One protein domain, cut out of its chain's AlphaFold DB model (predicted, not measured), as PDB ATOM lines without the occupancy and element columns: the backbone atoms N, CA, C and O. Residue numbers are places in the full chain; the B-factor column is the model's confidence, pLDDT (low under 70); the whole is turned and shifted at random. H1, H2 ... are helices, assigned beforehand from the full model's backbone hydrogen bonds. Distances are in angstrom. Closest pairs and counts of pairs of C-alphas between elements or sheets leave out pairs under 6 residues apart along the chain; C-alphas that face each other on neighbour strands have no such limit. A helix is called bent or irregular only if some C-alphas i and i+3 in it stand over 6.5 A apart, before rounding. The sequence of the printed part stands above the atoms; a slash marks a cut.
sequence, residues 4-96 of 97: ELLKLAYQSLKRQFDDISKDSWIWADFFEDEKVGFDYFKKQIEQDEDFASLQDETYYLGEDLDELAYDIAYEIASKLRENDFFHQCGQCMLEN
ATOM      1  N   GLU A   4     -72.132 -45.256 108.757       92.25
ATOM      2  CA  GLU A   4     -72.087 -46.662 109.163       92.25
ATOM      3  C   GLU A   4     -71.741 -47.558 107.972       92.25
ATOM      4  O   GLU A   4     -70.802 -48.349 108.059       92.25
ATOM      5  N   LEU A   5     -72.395 -47.335 106.828       93.31
ATOM      6  CA  LEU A   5     -72.084 -48.037 105.582       93.31
ATOM      7  C   LEU A   5     -70.613 -47.865 105.188       93.31
ATOM      8  O   LEU A   5     -69.950 -48.830 104.826       93.31
ATOM      9  N   LEU A   6     -70.075 -46.646 105.285       93.25
ATOM     10  CA  LEU A   6     -68.673 -46.391 104.943       93.25
ATOM     11  C   LEU A   6     -67.710 -47.126 105.866       93.25
ATOM     12  O   LEU A   6     -66.675 -47.599 105.405       93.25
ATOM     13  N   LYS A   7     -68.028 -47.223 107.161       93.88
ATOM     14  CA  LYS A   7     -67.215 -47.992 108.112       93.88
ATOM     15  C   LYS A   7     -67.237 -49.475 107.766       93.88
ATOM     16  O   LYS A   7     -66.176 -50.094 107.758       93.88
ATOM     17  N   LEU A   8     -68.407 -50.020 107.431       94.94
ATOM     18  CA  LEU A   8     -68.545 -51.407 106.983       94.94
ATOM     19  C   LEU A   8     -67.765 -51.649 105.685       94.94
ATOM     20  O   LEU A   8     -66.979 -52.590 105.613       94.94
ATOM     21  N   ALA A   9     -67.894 -50.760 104.698       94.12
ATOM     22  CA  ALA A   9     -67.186 -50.862 103.426       94.12
ATOM     23  C   ALA A   9     -65.665 -50.779 103.622       94.12
ATOM     24  O   ALA A   9     -64.926 -51.588 103.071       94.12
ATOM     25  N   TYR A  10     -65.185 -49.867 104.469       92.00
ATOM     26  CA  TYR A  10     -63.765 -49.753 104.801       92.00
ATOM     27  C   TYR A  10     -63.223 -51.011 105.501       92.00
ATOM     28  O   TYR A  10     -62.145 -51.499 105.162       92.00
ATOM     29  N   GLN A  11     -63.977 -51.577 106.449       91.50
ATOM     30  CA  GLN A  11     -63.598 -52.822 107.123       91.50
ATOM     31  C   GLN A  11     -63.582 -54.013 106.160       91.50
ATOM     32  O   GLN A  11     -62.647 -54.814 106.190       91.50
ATOM     33  N   SER A  12     -64.589 -54.122 105.293       92.69
ATOM     34  CA  SER A  12     -64.649 -55.135 104.239       92.69
ATOM     35  C   SER A  12     -63.504 -54.976 103.244       92.69
ATOM     36  O   SER A  12     -62.887 -55.971 102.871       92.69
ATOM     37  N   LEU A  13     -63.161 -53.740 102.871       89.38
ATOM     38  CA  LEU A  13     -62.025 -53.443 102.009       89.38
ATOM     39  C   LEU A  13     -60.734 -53.912 102.674       89.38
ATOM     40  O   LEU A  13     -60.034 -54.722 102.091       89.38
ATOM     41  N   LYS A  14     -60.459 -53.513 103.918       86.69
ATOM     42  CA  LYS A  14     -59.265 -53.952 104.656       86.69
ATOM     43  C   LYS A  14     -59.105 -55.480 104.658       86.69
ATOM     44  O   LYS A  14     -58.033 -55.970 104.321       86.69
ATOM     45  N   ARG A  15     -60.189 -56.230 104.912       87.19
ATOM     46  CA  ARG A  15     -60.185 -57.708 104.876       87.19
ATOM     47  C   ARG A  15     -59.783 -58.286 103.520       87.19
ATOM     48  O   ARG A  15     -59.121 -59.316 103.468       87.19
ATOM     49  N   GLN A  16     -60.145 -57.633 102.415       84.31
ATOM     50  CA  GLN A  16     -59.739 -58.071 101.072       84.31
ATOM     51  C   GLN A  16     -58.236 -57.914 100.799       84.31
ATOM     52  O   GLN A  16     -57.750 -58.402  99.772       84.31
ATOM     53  N   PHE A  17     -57.519 -57.231 101.692       78.69
ATOM     54  CA  PHE A  17     -56.097 -56.923 101.602       78.69
ATOM     55  C   PHE A  17     -55.289 -57.491 102.789       78.69
ATOM     56  O   PHE A  17     -54.085 -57.251 102.863       78.69
ATOM     57  N   ASP A  18     -55.908 -58.276 103.684       76.00
ATOM     58  CA  ASP A  18     -55.265 -58.821 104.896       76.00
ATOM     59  C   ASP A  18     -54.059 -59.733 104.590       76.00
ATOM     60  O   ASP A  18     -53.089 -59.748 105.350       76.00
ATOM     61  N   ASP A  19     -54.095 -60.458 103.468       68.56
ATOM     62  CA  ASP A  19     -53.050 -61.416 103.075       68.56
ATOM     63  C   ASP A  19     -51.905 -60.790 102.262       68.56
ATOM     64  O   ASP A  19     -51.011 -61.502 101.793       68.56
ATOM     65  N   ILE A  20     -51.915 -59.470 102.057       67.19
ATOM     66  CA  ILE A  20     -50.968 -58.833 101.146       67.19
ATOM     67  C   ILE A  20     -49.765 -58.253 101.897       67.19
ATOM     68  O   ILE A  20     -49.881 -57.676 102.979       67.19
ATOM     69  N   SER A  21     -48.571 -58.463 101.330       60.00
ATOM     70  CA  SER A  21     -47.304 -58.065 101.945       60.00
ATOM     71  C   SER A  21     -47.223 -56.549 102.114       60.00
ATOM     72  O   SER A  21     -47.162 -55.824 101.126       60.00
ATOM     73  N   LYS A  22     -47.141 -56.100 103.372       58.62
ATOM     74  CA  LYS A  22     -47.019 -54.687 103.774       58.62
ATOM     75  C   LYS A  22     -45.675 -54.043 103.411       58.62
ATOM     76  O   LYS A  22     -45.550 -52.830 103.482       58.62
ATOM     77  N   ASP A  23     -44.672 -54.848 103.050       54.25
ATOM     78  CA  ASP A  23     -43.366 -54.363 102.563       54.25
ATOM     79  C   ASP A  23     -43.409 -53.987 101.080       54.25
ATOM     80  O   ASP A  23     -42.528 -53.314 100.542       54.25
ATOM     81  N   SER A  24     -44.444 -54.450 100.397       57.31
ATOM     82  CA  SER A  24     -44.872 -53.855  99.158       57.31
ATOM     83  C   SER A  24     -45.888 -52.778  99.539       57.31
ATOM     84  O   SER A  24     -46.635 -52.980 100.489       57.31
ATOM     85  N   TRP A  25     -45.936 -51.660  98.809       60.50
ATOM     86  CA  TRP A  25     -47.191 -50.960  98.495       60.50
ATOM     87  C   TRP A  25     -47.413 -49.525  98.961       60.50
ATOM     88  O   TRP A  25     -47.230 -49.139 100.107       60.50
ATOM     89  N   ILE A  26     -48.069 -48.817  98.046       56.88
ATOM     90  CA  ILE A  26     -48.928 -47.650  98.270       56.88
ATOM     91  C   ILE A  26     -50.018 -47.892  99.347       56.88
ATOM     92  O   ILE A  26     -50.501 -46.940  99.953       56.88
ATOM     93  N   TRP A  27     -50.400 -49.148  99.606       58.91
ATOM     94  CA  TRP A  27     -51.475 -49.549 100.526       58.91
ATOM     95  C   TRP A  27     -51.039 -49.757 101.980       58.91
ATOM     96  O   TRP A  27     -51.893 -49.742 102.865       58.91
ATOM     97  N   ALA A  28     -49.744 -49.961 102.248       60.44
ATOM     98  CA  ALA A  28     -49.254 -50.179 103.609       60.44
ATOM     99  C   ALA A  28     -49.546 -48.954 104.493       60.44
ATOM    100  O   ALA A  28     -50.153 -49.098 105.553       60.44
ATOM    101  N   ASP A  29     -49.261 -47.756 103.973       63.06
ATOM    102  CA  ASP A  29     -49.578 -46.477 104.620       63.06
ATOM    103  C   ASP A  29     -51.097 -46.235 104.727       63.06
ATOM    104  O   ASP A  29     -51.570 -45.598 105.669       63.06
ATOM    105  N   PHE A  30     -51.884 -46.753 103.773       68.94
ATOM    106  CA  PHE A  30     -53.338 -46.561 103.723       68.94
ATOM    107  C   PHE A  30     -54.068 -47.273 104.875       68.94
ATOM    108  O   PHE A  30     -55.076 -46.763 105.359       68.94
ATOM    109  N   PHE A  31     -53.570 -48.429 105.334       73.94
ATOM    110  CA  PHE A  31     -54.210 -49.231 106.390       73.94
ATOM    111  C   PHE A  31     -53.479 -49.212 107.745       73.94
ATOM    112  O   PHE A  31     -53.969 -49.834 108.694       73.94
ATOM    113  N   GLU A  32     -52.319 -48.554 107.852       75.12
ATOM    114  CA  GLU A  32     -51.496 -48.545 109.071       75.12
ATOM    115  C   GLU A  32     -52.148 -47.757 110.221       75.12
ATOM    116  O   GLU A  32     -52.302 -48.293 111.322       75.12
ATOM    117  N   ASP A  33     -52.585 -46.519 109.967       85.06
ATOM    118  CA  ASP A  33     -53.390 -45.730 110.906       85.06
ATOM    119  C   ASP A  33     -54.863 -45.808 110.501       85.06
ATOM    120  O   ASP A  33     -55.289 -45.241 109.497       85.06
ATOM    121  N   GLU A  34     -55.664 -46.508 111.305       84.50
ATOM    122  CA  GLU A  34     -57.064 -46.784 110.982       84.50
ATOM    123  C   GLU A  34     -57.917 -45.518 110.844       84.50
ATOM    124  O   GLU A  34     -58.833 -45.483 110.023       84.50
ATOM    125  N   LYS A  35     -57.609 -44.467 111.611       88.50
ATOM    126  CA  LYS A  35     -58.355 -43.212 111.554       88.50
ATOM    127  C   LYS A  35     -57.984 -42.428 110.302       88.50
ATOM    128  O   LYS A  35     -58.872 -41.987 109.580       88.50
ATOM    129  N   VAL A  36     -56.686 -42.262 110.050       86.00
ATOM    130  CA  VAL A  36     -56.198 -41.541 108.864       86.00
ATOM    131  C   VAL A  36     -56.610 -42.275 107.586       86.00
ATOM    132  O   VAL A  36     -57.065 -41.636 106.639       86.00
ATOM    133  N   GLY A  37     -56.527 -43.607 107.587       85.62
ATOM    134  CA  GLY A  37     -56.972 -44.466 106.494       85.62
ATOM    135  C   GLY A  37     -58.467 -44.331 106.216       85.62
ATOM    136  O   GLY A  37     -58.859 -44.124 105.068       85.62
ATOM    137  N   PHE A  38     -59.306 -44.347 107.257       90.06
ATOM    138  CA  PHE A  38     -60.746 -44.139 107.097       90.06
ATOM    139  C   PHE A  38     -61.090 -42.728 106.598       90.06
ATOM    140  O   PHE A  38     -61.913 -42.582 105.693       90.06
ATOM    141  N   ASP A  39     -60.453 -41.686 107.143       90.06
ATOM    142  CA  ASP A  39     -60.672 -40.301 106.707       90.06
ATOM    143  C   ASP A  39     -60.280 -40.118 105.231       90.06
ATOM    144  O   ASP A  39     -60.992 -39.464 104.462       90.06
ATOM    145  N   TYR A  40     -59.168 -40.728 104.810       87.81
ATOM    146  CA  TYR A  40     -58.737 -40.716 103.417       87.81
ATOM    147  C   TYR A  40     -59.698 -41.507 102.519       87.81
ATOM    148  O   TYR A  40     -60.134 -40.969 101.502       87.81
ATOM    149  N   PHE A  41     -60.083 -42.728 102.909       88.94
ATOM    150  CA  PHE A  41     -61.089 -43.545 102.219       88.94
ATOM    151  C   PHE A  41     -62.377 -42.752 101.984       88.94
ATOM    152  O   PHE A  41     -62.812 -42.595 100.845       88.94
ATOM    153  N   LYS A  42     -62.942 -42.176 103.051       91.62
ATOM    154  CA  LYS A  42     -64.176 -41.390 102.989       91.62
ATOM    155  C   LYS A  42     -64.048 -40.233 102.002       91.62
ATOM    156  O   LYS A  42     -64.920 -40.060 101.158       91.62
ATOM    157  N   LYS A  43     -62.942 -39.485 102.067       90.19
ATOM    158  CA  LYS A  43     -62.684 -38.365 101.157       90.19
ATOM    159  C   LYS A  43     -62.604 -38.802  99.690       90.19
ATOM    160  O   LYS A  43     -63.072 -38.058  98.837       90.19
ATOM    161  N   GLN A  44     -62.004 -39.957  99.393       87.69
ATOM    162  CA  GLN A  44     -61.946 -40.462  98.017       87.69
ATOM    163  C   GLN A  44     -63.344 -40.819  97.504       87.69
ATOM    164  O   GLN A  44     -63.727 -40.350  96.441       87.69
ATOM    165  N   ILE A  45     -64.136 -41.552  98.292       89.88
ATOM    166  CA  ILE A  45     -65.506 -41.934  97.909       89.88
ATOM    167  C   ILE A  45     -66.410 -40.715  97.722       89.88
ATOM    168  O   ILE A  45     -67.210 -40.675  96.797       89.88
ATOM    169  N   GLU A  46     -66.266 -39.687  98.559       89.44
ATOM    170  CA  GLU A  46     -67.028 -38.440  98.416       89.44
ATOM    171  C   GLU A  46     -66.715 -37.671  97.120       89.44
ATOM    172  O   GLU A  46     -67.534 -36.858  96.685       89.44
ATOM    173  N   GLN A  47     -65.536 -37.883  96.528       89.12
ATOM    174  CA  GLN A  47     -65.051 -37.167  95.342       89.12
ATOM    175  C   GLN A  47     -65.160 -37.979  94.047       89.12
ATOM    176  O   GLN A  47     -65.017 -37.402  92.969       89.12
ATOM    177  N   ASP A  48     -65.381 -39.284  94.149       88.69
ATOM    178  CA  ASP A  48     -65.438 -40.204  93.020       88.69
ATOM    179  C   ASP A  48     -66.858 -40.240  92.429       88.69
ATOM    180  O   ASP A  48     -67.848 -40.484  93.128       88.69
ATOM    181  N   GLU A  49     -66.958 -39.959  91.127       90.12
ATOM    182  CA  GLU A  49     -68.231 -39.900  90.403       90.12
ATOM    183  C   GLU A  49     -68.943 -41.259  90.373       90.12
ATOM    184  O   GLU A  49     -70.176 -41.289  90.389       90.12
ATOM    185  N   ASP A  50     -68.195 -42.368  90.414       88.38
ATOM    186  CA  ASP A  50     -68.760 -43.721  90.410       88.38
ATOM    187  C   ASP A  50     -69.565 -44.001  91.693       88.38
ATOM    188  O   ASP A  50     -70.513 -44.786  91.686       88.38
ATOM    189  N   PHE A  51     -69.249 -43.293  92.784       90.00
ATOM    190  CA  PHE A  51     -69.912 -43.426  94.082       90.00
ATOM    191  C   PHE A  51     -70.853 -42.259  94.417       90.00
ATOM    192  O   PHE A  51     -71.360 -42.171  95.540       90.00
ATOM    193  N   ALA A  52     -71.148 -41.374  93.459       91.31
ATOM    194  CA  ALA A  52     -72.009 -40.211  93.684       91.31
ATOM    195  C   ALA A  52     -73.416 -40.588  94.194       91.31
ATOM    196  O   ALA A  52     -74.022 -39.836  94.959       91.31
ATOM    197  N   SER A  53     -73.921 -41.770  93.825       89.69
ATOM    198  CA  SER A  53     -75.203 -42.312  94.299       89.69
ATOM    199  C   SER A  53     -75.255 -42.505  95.817       89.69
ATOM    200  O   SER A  53     -76.315 -42.325  96.411       89.69
ATOM    201  N   LEU A  54     -74.117 -42.766  96.473       90.56
ATOM    202  CA  LEU A  54     -74.032 -42.903  97.931       90.56
ATOM    203  C   LEU A  54     -74.324 -41.577  98.657       90.56
ATOM    204  O   LEU A  54     -74.532 -41.544  99.870       90.56
ATOM    205  N   GLN A  55     -74.335 -40.440  97.961       88.06
ATOM    206  CA  GLN A  55     -74.726 -39.175  98.581       88.06
ATOM    207  C   GLN A  55     -76.235 -39.091  98.847       88.06
ATOM    208  O   GLN A  55     -76.633 -38.352  99.751       88.06
ATOM    209  N   ASP A  56     -77.047 -39.865  98.126       90.44
ATOM    210  CA  ASP A  56     -78.498 -39.924  98.283       90.44
ATOM    211  C   ASP A  56     -78.893 -40.898  99.404       90.44
ATOM    212  O   ASP A  56     -78.647 -42.098  99.331       90.44
ATOM    213  N   GLU A  57     -79.544 -40.398 100.455       83.81
ATOM    214  CA  GLU A  57     -79.993 -41.228 101.582       83.81
ATOM    215  C   GLU A  57     -81.073 -42.245 101.188       83.81
ATOM    216  O   GLU A  57     -81.243 -43.258 101.869       83.81
ATOM    217  N   THR A  58     -81.789 -42.011 100.084       88.88
ATOM    218  CA  THR A  58     -82.790 -42.953  99.576       88.88
ATOM    219  C   THR A  58     -82.169 -44.168  98.897       88.88
ATOM    220  O   THR A  58     -82.833 -45.198  98.800       88.88
ATOM    221  N   TYR A  59     -80.890 -44.085  98.513       86.62
ATOM    222  CA  TYR A  59     -80.133 -45.184  97.909       86.62
ATOM    223  C   TYR A  59     -80.063 -46.421  98.816       86.62
ATOM    224  O   TYR A  59     -79.971 -47.541  98.335       86.62
ATOM    225  N   TYR A  60     -80.148 -46.223 100.133       84.81
ATOM    226  CA  TYR A  60     -80.022 -47.284 101.133       84.81
ATOM    227  C   TYR A  60     -81.368 -47.864 101.593       84.81
ATOM    228  O   TYR A  60     -81.407 -48.722 102.476       84.81
ATOM    229  N   LEU A  61     -82.497 -47.349 101.094       87.88
ATOM    230  CA  LEU A  61     -83.813 -47.712 101.617       87.88
ATOM    231  C   LEU A  61     -84.194 -49.143 101.234       87.88
ATOM    232  O   LEU A  61     -84.579 -49.413 100.102       87.88
ATOM    233  N   GLY A  62     -84.190 -50.031 102.228       85.94
ATOM    234  CA  GLY A  62     -84.542 -51.441 102.050       85.94
ATOM    235  C   GLY A  62     -83.368 -52.329 101.643       85.94
ATOM    236  O   GLY A  62     -83.579 -53.526 101.474       85.94
ATOM    237  N   GLU A  63     -82.167 -51.759 101.538       88.62
ATOM    238  CA  GLU A  63     -80.927 -52.487 101.276       88.62
ATOM    239  C   GLU A  63     -80.357 -53.104 102.560       88.62
ATOM    240  O   GLU A  63     -80.510 -52.558 103.660       88.62
ATOM    241  N   ASP A  64     -79.661 -54.232 102.412       93.31
ATOM    242  CA  ASP A  64     -78.795 -54.773 103.456       93.31
ATOM    243  C   ASP A  64     -77.457 -54.017 103.422       93.31
ATOM    244  O   ASP A  64     -76.717 -54.055 102.437       93.31
ATOM    245  N   LEU A  65     -77.156 -53.286 104.498       91.81
ATOM    246  CA  LEU A  65     -75.958 -52.451 104.563       91.81
ATOM    247  C   LEU A  65     -74.663 -53.271 104.545       91.81
ATOM    248  O   LEU A  65     -73.652 -52.749 104.079       91.81
ATOM    249  N   ASP A  66     -74.671 -54.514 105.030       93.19
ATOM    250  CA  ASP A  66     -73.491 -55.380 105.014       93.19
ATOM    251  C   ASP A  66     -73.203 -55.889 103.594       93.19
ATOM    252  O   ASP A  66     -72.049 -55.859 103.153       93.19
ATOM    253  N   GLU A  67     -74.240 -56.301 102.854       94.12
ATOM    254  CA  GLU A  67     -74.108 -56.713 101.447       94.12
ATOM    255  C   GLU A  67     -73.664 -55.532 100.574       94.12
ATOM    256  O   GLU A  67     -72.670 -55.628  99.850       94.12
ATOM    257  N   LEU A  68     -74.309 -54.373 100.730       93.31
ATOM    258  CA  LEU A  68     -73.946 -53.167  99.989       93.31
ATOM    259  C   LEU A  68     -72.513 -52.705 100.303       93.31
ATOM    260  O   LEU A  68     -71.766 -52.299  99.410       93.31
ATOM    261  N   ALA A  69     -72.100 -52.778 101.570       94.69
ATOM    262  CA  ALA A  69     -70.731 -52.472 101.973       94.69
ATOM    263  C   ALA A  69     -69.710 -53.414 101.327       94.69
ATOM    264  O   ALA A  69     -68.620 -52.974 100.953       94.69
ATOM    265  N   TYR A  70     -70.040 -54.704 101.223       94.25
ATOM    266  CA  TYR A  70     -69.188 -55.690 100.573       94.25
ATOM    267  C   TYR A  70     -69.013 -55.383  99.082       94.25
ATOM    268  O   TYR A  70     -67.879 -55.384  98.600       94.25
ATOM    269  N   ASP A  71     -70.097 -55.051  98.381       92.75
ATOM    270  CA  ASP A  71     -70.060 -54.721  96.954       92.75
ATOM    271  C   ASP A  71     -69.210 -53.475  96.679       92.75
ATOM    272  O   ASP A  71     -68.305 -53.511  95.841       92.75
ATOM    273  N   ILE A  72     -69.412 -52.405  97.458       91.50
ATOM    274  CA  ILE A  72     -68.591 -51.186  97.385       91.50
ATOM    275  C   ILE A  72     -67.115 -51.527  97.616       91.50
ATOM    276  O   ILE A  72     -66.238 -51.119  96.851       91.50
ATOM    277  N   ALA A  73     -66.819 -52.298  98.666       92.62
ATOM    278  CA  ALA A  73     -65.456 -52.698  98.984       92.62
ATOM    279  C   ALA A  73     -64.816 -53.514  97.853       92.62
ATOM    280  O   ALA A  73     -63.633 -53.340  97.566       92.62
ATOM    281  N   TYR A  74     -65.573 -54.408  97.219       90.94
ATOM    282  CA  TYR A  74     -65.103 -55.237  96.113       90.94
ATOM    283  C   TYR A  74     -64.786 -54.411  94.864       90.94
ATOM    284  O   TYR A  74     -63.728 -54.600  94.260       90.94
ATOM    285  N   GLU A  75     -65.648 -53.457  94.510       90.25
ATOM    286  CA  GLU A  75     -65.406 -52.565  93.377       90.25
ATOM    287  C   GLU A  75     -64.123 -51.749  93.577       90.25
ATOM    288  O   GLU A  75     -63.251 -51.717  92.703       90.25
ATOM    289  N   ILE A  76     -63.962 -51.158  94.764       87.50
ATOM    290  CA  ILE A  76     -62.753 -50.413  95.121       87.50
ATOM    291  C   ILE A  76     -61.545 -51.343  95.049       87.50
ATOM    292  O   ILE A  76     -60.579 -51.027  94.361       87.50
ATOM    293  N   ALA A  77     -61.605 -52.514  95.688       85.88
ATOM    294  CA  ALA A  77     -60.517 -53.486  95.668       85.88
ATOM    295  C   ALA A  77     -60.077 -53.843  94.240       85.88
ATOM    296  O   ALA A  77     -58.876 -53.934  93.985       85.88
ATOM    297  N   SER A  78     -61.021 -53.999  93.307       83.88
ATOM    298  CA  SER A  78     -60.721 -54.235  91.891       83.88
ATOM    299  C   SER A  78     -59.936 -53.071  91.282       83.88
ATOM    300  O   SER A  78     -58.853 -53.285  90.738       83.88
ATOM    301  N   LYS A  79     -60.410 -51.828  91.460       80.12
ATOM    302  CA  LYS A  79     -59.732 -50.613  90.964       80.12
ATOM    303  C   LYS A  79     -58.322 -50.454  91.544       80.12
ATOM    304  O   LYS A  79     -57.399 -50.041  90.841       80.12
ATOM    305  N   LEU A  80     -58.138 -50.784  92.823       77.56
ATOM    306  CA  LEU A  80     -56.837 -50.718  93.495       77.56
ATOM    307  C   LEU A  80     -55.869 -51.793  92.980       77.56
ATOM    308  O   LEU A  80     -54.700 -51.494  92.754       77.56
ATOM    309  N   ARG A  81     -56.355 -53.019  92.743       76.12
ATOM    310  CA  ARG A  81     -55.562 -54.128  92.178       76.12
ATOM    311  C   ARG A  81     -55.183 -53.899  90.716       76.12
ATOM    312  O   ARG A  81     -54.092 -54.282  90.306       76.12
ATOM    313  N   GLU A  82     -56.048 -53.259  89.933       71.00
ATOM    314  CA  GLU A  82     -55.732 -52.840  88.561       71.00
ATOM    315  C   GLU A  82     -54.684 -51.717  88.532       71.00
ATOM    316  O   GLU A  82     -53.773 -51.737  87.704       71.00
ATOM    317  N   ASN A  83     -54.757 -50.772  89.479       66.19
ATOM    318  CA  ASN A  83     -53.745 -49.723  89.658       66.19
ATOM    319  C   ASN A  83     -52.441 -50.218  90.297       66.19
ATOM    320  O   ASN A  83     -51.444 -49.492  90.291       66.19
ATOM    321  N   ASP A  84     -52.393 -51.467  90.763       63.19
ATOM    322  CA  ASP A  84     -51.189 -52.123  91.286       63.19
ATOM    323  C   ASP A  84     -50.168 -52.469  90.177       63.19
ATOM    324  O   ASP A  84     -49.302 -53.334  90.317       63.19
ATOM    325  N   PHE A  85     -50.238 -51.752  89.053       52.38
ATOM    326  CA  PHE A  85     -49.340 -51.804  87.908       52.38
ATOM    327  C   PHE A  85     -47.858 -51.799  88.318       52.38
ATOM    328  O   PHE A  85     -47.054 -52.542  87.756       52.38
ATOM    329  N   PHE A  86     -47.477 -51.015  89.333       50.94
ATOM    330  CA  PHE A  86     -46.094 -50.975  89.823       50.94
ATOM    331  C   PHE A  86     -45.682 -52.240  90.592       50.94
ATOM    332  O   PHE A  86     -44.533 -52.670  90.466       50.94
ATOM    333  N   HIS A  87     -46.595 -52.879  91.330       56.25
ATOM    334  CA  HIS A  87     -46.346 -54.174  91.969       56.25
ATOM    335  C   HIS A  87     -46.278 -55.305  90.938       56.25
ATOM    336  O   HIS A  87     -45.368 -56.129  91.003       56.25
ATOM    337  N   GLN A  88     -47.159 -55.299  89.930       54.88
ATOM    338  CA  GLN A  88     -47.099 -56.246  88.808       54.88
ATOM    339  C   GLN A  88     -45.779 -56.115  88.028       54.88
ATOM    340  O   GLN A  88     -45.172 -57.122  87.656       54.88
ATOM    341  N   CYS A  89     -45.275 -54.887  87.850       54.38
ATOM    342  CA  CYS A  89     -43.945 -54.648  87.284       54.38
ATOM    343  C   CYS A  89     -42.821 -55.188  88.188       54.38
ATOM    344  O   CYS A  89     -41.856 -55.764  87.685       54.38
ATOM    345  N   GLY A  90     -42.932 -55.022  89.510       54.94
ATOM    346  CA  GLY A  90     -41.955 -55.519  90.487       54.94
ATOM    347  C   GLY A  90     -41.889 -57.049  90.573       54.94
ATOM    348  O   GLY A  90     -40.794 -57.608  90.595       54.94
ATOM    349  N   GLN A  91     -43.039 -57.729  90.546       53.62
ATOM    350  CA  GLN A  91     -43.136 -59.196  90.495       53.62
ATOM    351  C   GLN A  91     -42.554 -59.755  89.191       53.62
ATOM    352  O   GLN A  91     -41.708 -60.644  89.242       53.62
ATOM    353  N   CYS A  92     -42.875 -59.154  88.035       52.94
ATOM    354  CA  CYS A  92     -42.273 -59.538  86.750       52.94
ATOM    355  C   CYS A  92     -40.736 -59.466  86.750       52.94
ATOM    356  O   CYS A  92     -40.084 -60.229  86.038       52.94
ATOM    357  N   MET A  93     -40.131 -58.542  87.504       50.09
ATOM    358  CA  MET A  93     -38.669 -58.437  87.587       50.09
ATOM    359  C   MET A  93     -38.039 -59.424  88.578       50.09
ATOM    360  O   MET A  93     -36.884 -59.799  88.387       50.09
ATOM    361  N   LEU A  94     -38.772 -59.858  89.606       48.97
ATOM    362  CA  LEU A  94     -38.307 -60.848  90.584       48.97
ATOM    363  C   LEU A  94     -38.487 -62.295  90.099       48.97
ATOM    364  O   LEU A  94     -37.673 -63.140  90.444       48.97
ATOM    365  N   GLU A  95     -39.497 -62.575  89.270       48.25
ATOM    366  CA  GLU A  95     -39.718 -63.898  88.660       48.25
ATOM    367  C   GLU A  95     -38.740 -64.222  87.512       48.25
ATOM    368  O   GLU A  95     -38.647 -65.369  87.081       48.25
ATOM    369  N   ASN A  96     -37.996 -63.223  87.020       48.69
ATOM    370  CA  ASN A  96     -36.989 -63.367  85.960       48.69
ATOM    371  C   ASN A  96     -35.531 -63.422  86.483       48.69
ATOM    372  O   ASN A  96     -34.597 -63.247  85.695       48.69
TER     373      ASN A  96
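Overview. This is residues 4 to 96 of the 97 residues of an uncharacterized protein of Phocaeicola vulgatus (UniProt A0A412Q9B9). Two helices, H1 and the longer H6, pack on each other at a steep tilt, and H3 crosses H1 while staying clear of H6. H4 and H5 lead round one end from H3 to H6, H2 makes a corner with H3, and H7 follows H6 out of the body as an arm; residues 91 to 96, of which 91 to 94 belong to H7, stick out. The printed part has 93 residues with seven named helices, H1 to H7 along the chain, and no named strand; the class is all helix. It is only just compact, close to loose, with a radius of gyration of the C-alphas of 14.8 A, and spans 52 by 23 by 22 A, the arm of H7 adding to the length.

Along the chain. H1, residues 4 to 15, begins with C-alpha 4 at (-72.087, -46.662, 109.163) and is 16.8 A long. H2 is residues 28 to 32. H3, residues 34 to 47, is 20.0 A long. H4, residues 49 to 55, is irregular: C-alphas 50 and 53 are 7.7 A apart. H5 is residues 57 to 60. H6, residues 65 to 83, is the longest helix at 26.9 A, with C-alpha 65 at (-75.958, -52.451, 104.563). H7, residues 85 to 94, is 14.5 A long and ends with C-alpha 94 at (-38.307, -60.848, 90.584).

Arrangement. H3 is the hub, touching H1, H2 and H4. Residues 38 to 42 of H3 touch residues 6 to 10 of H1, opposite ways at a steep tilt of 66 degrees; the closest C-alphas, of Tyr 10 and Phe 38, are 6.8 A apart. H2 and H3 touch only at the corner, closest at C-alphas 30 and 37, 5.0 A. H3 and H4 also touch only at the corner, about perpendicular at 76 degrees, closest at C-alphas 45 and 51, 6.0 A. H1 touches H6, the same way at a steep tilt of 47 degrees, and their closest C-alphas, of Ala 9 and Ala 69, are 4.2 A apart. H4 and H5 are close but not clearly touching, with C-alphas 53 and 59 6.8 A apart. H5 and H6 meet only through their link, as do H6 and H7. H3 and H6 are apart. Every O i to N i+4 pair is within hydrogen-bond range in H1, H2, H3, H6 and H7; in H4 it is 0 of 3, with 3 of 4 O i to N i+3 pairs within range, and H5 is too short for an O i to N i+4 pair.

Size, cuts and confidence. The two C-alphas farthest apart, of Thr 58 and Asn 96, are 52.0 A apart. The printed part has no cut. The link from H1 to H2, residues 16 to 27, is long; the other links are tight. The mean pLDDT of the printed part is 79.5, and residues 19 to 30 and 83 to 96 are under 70.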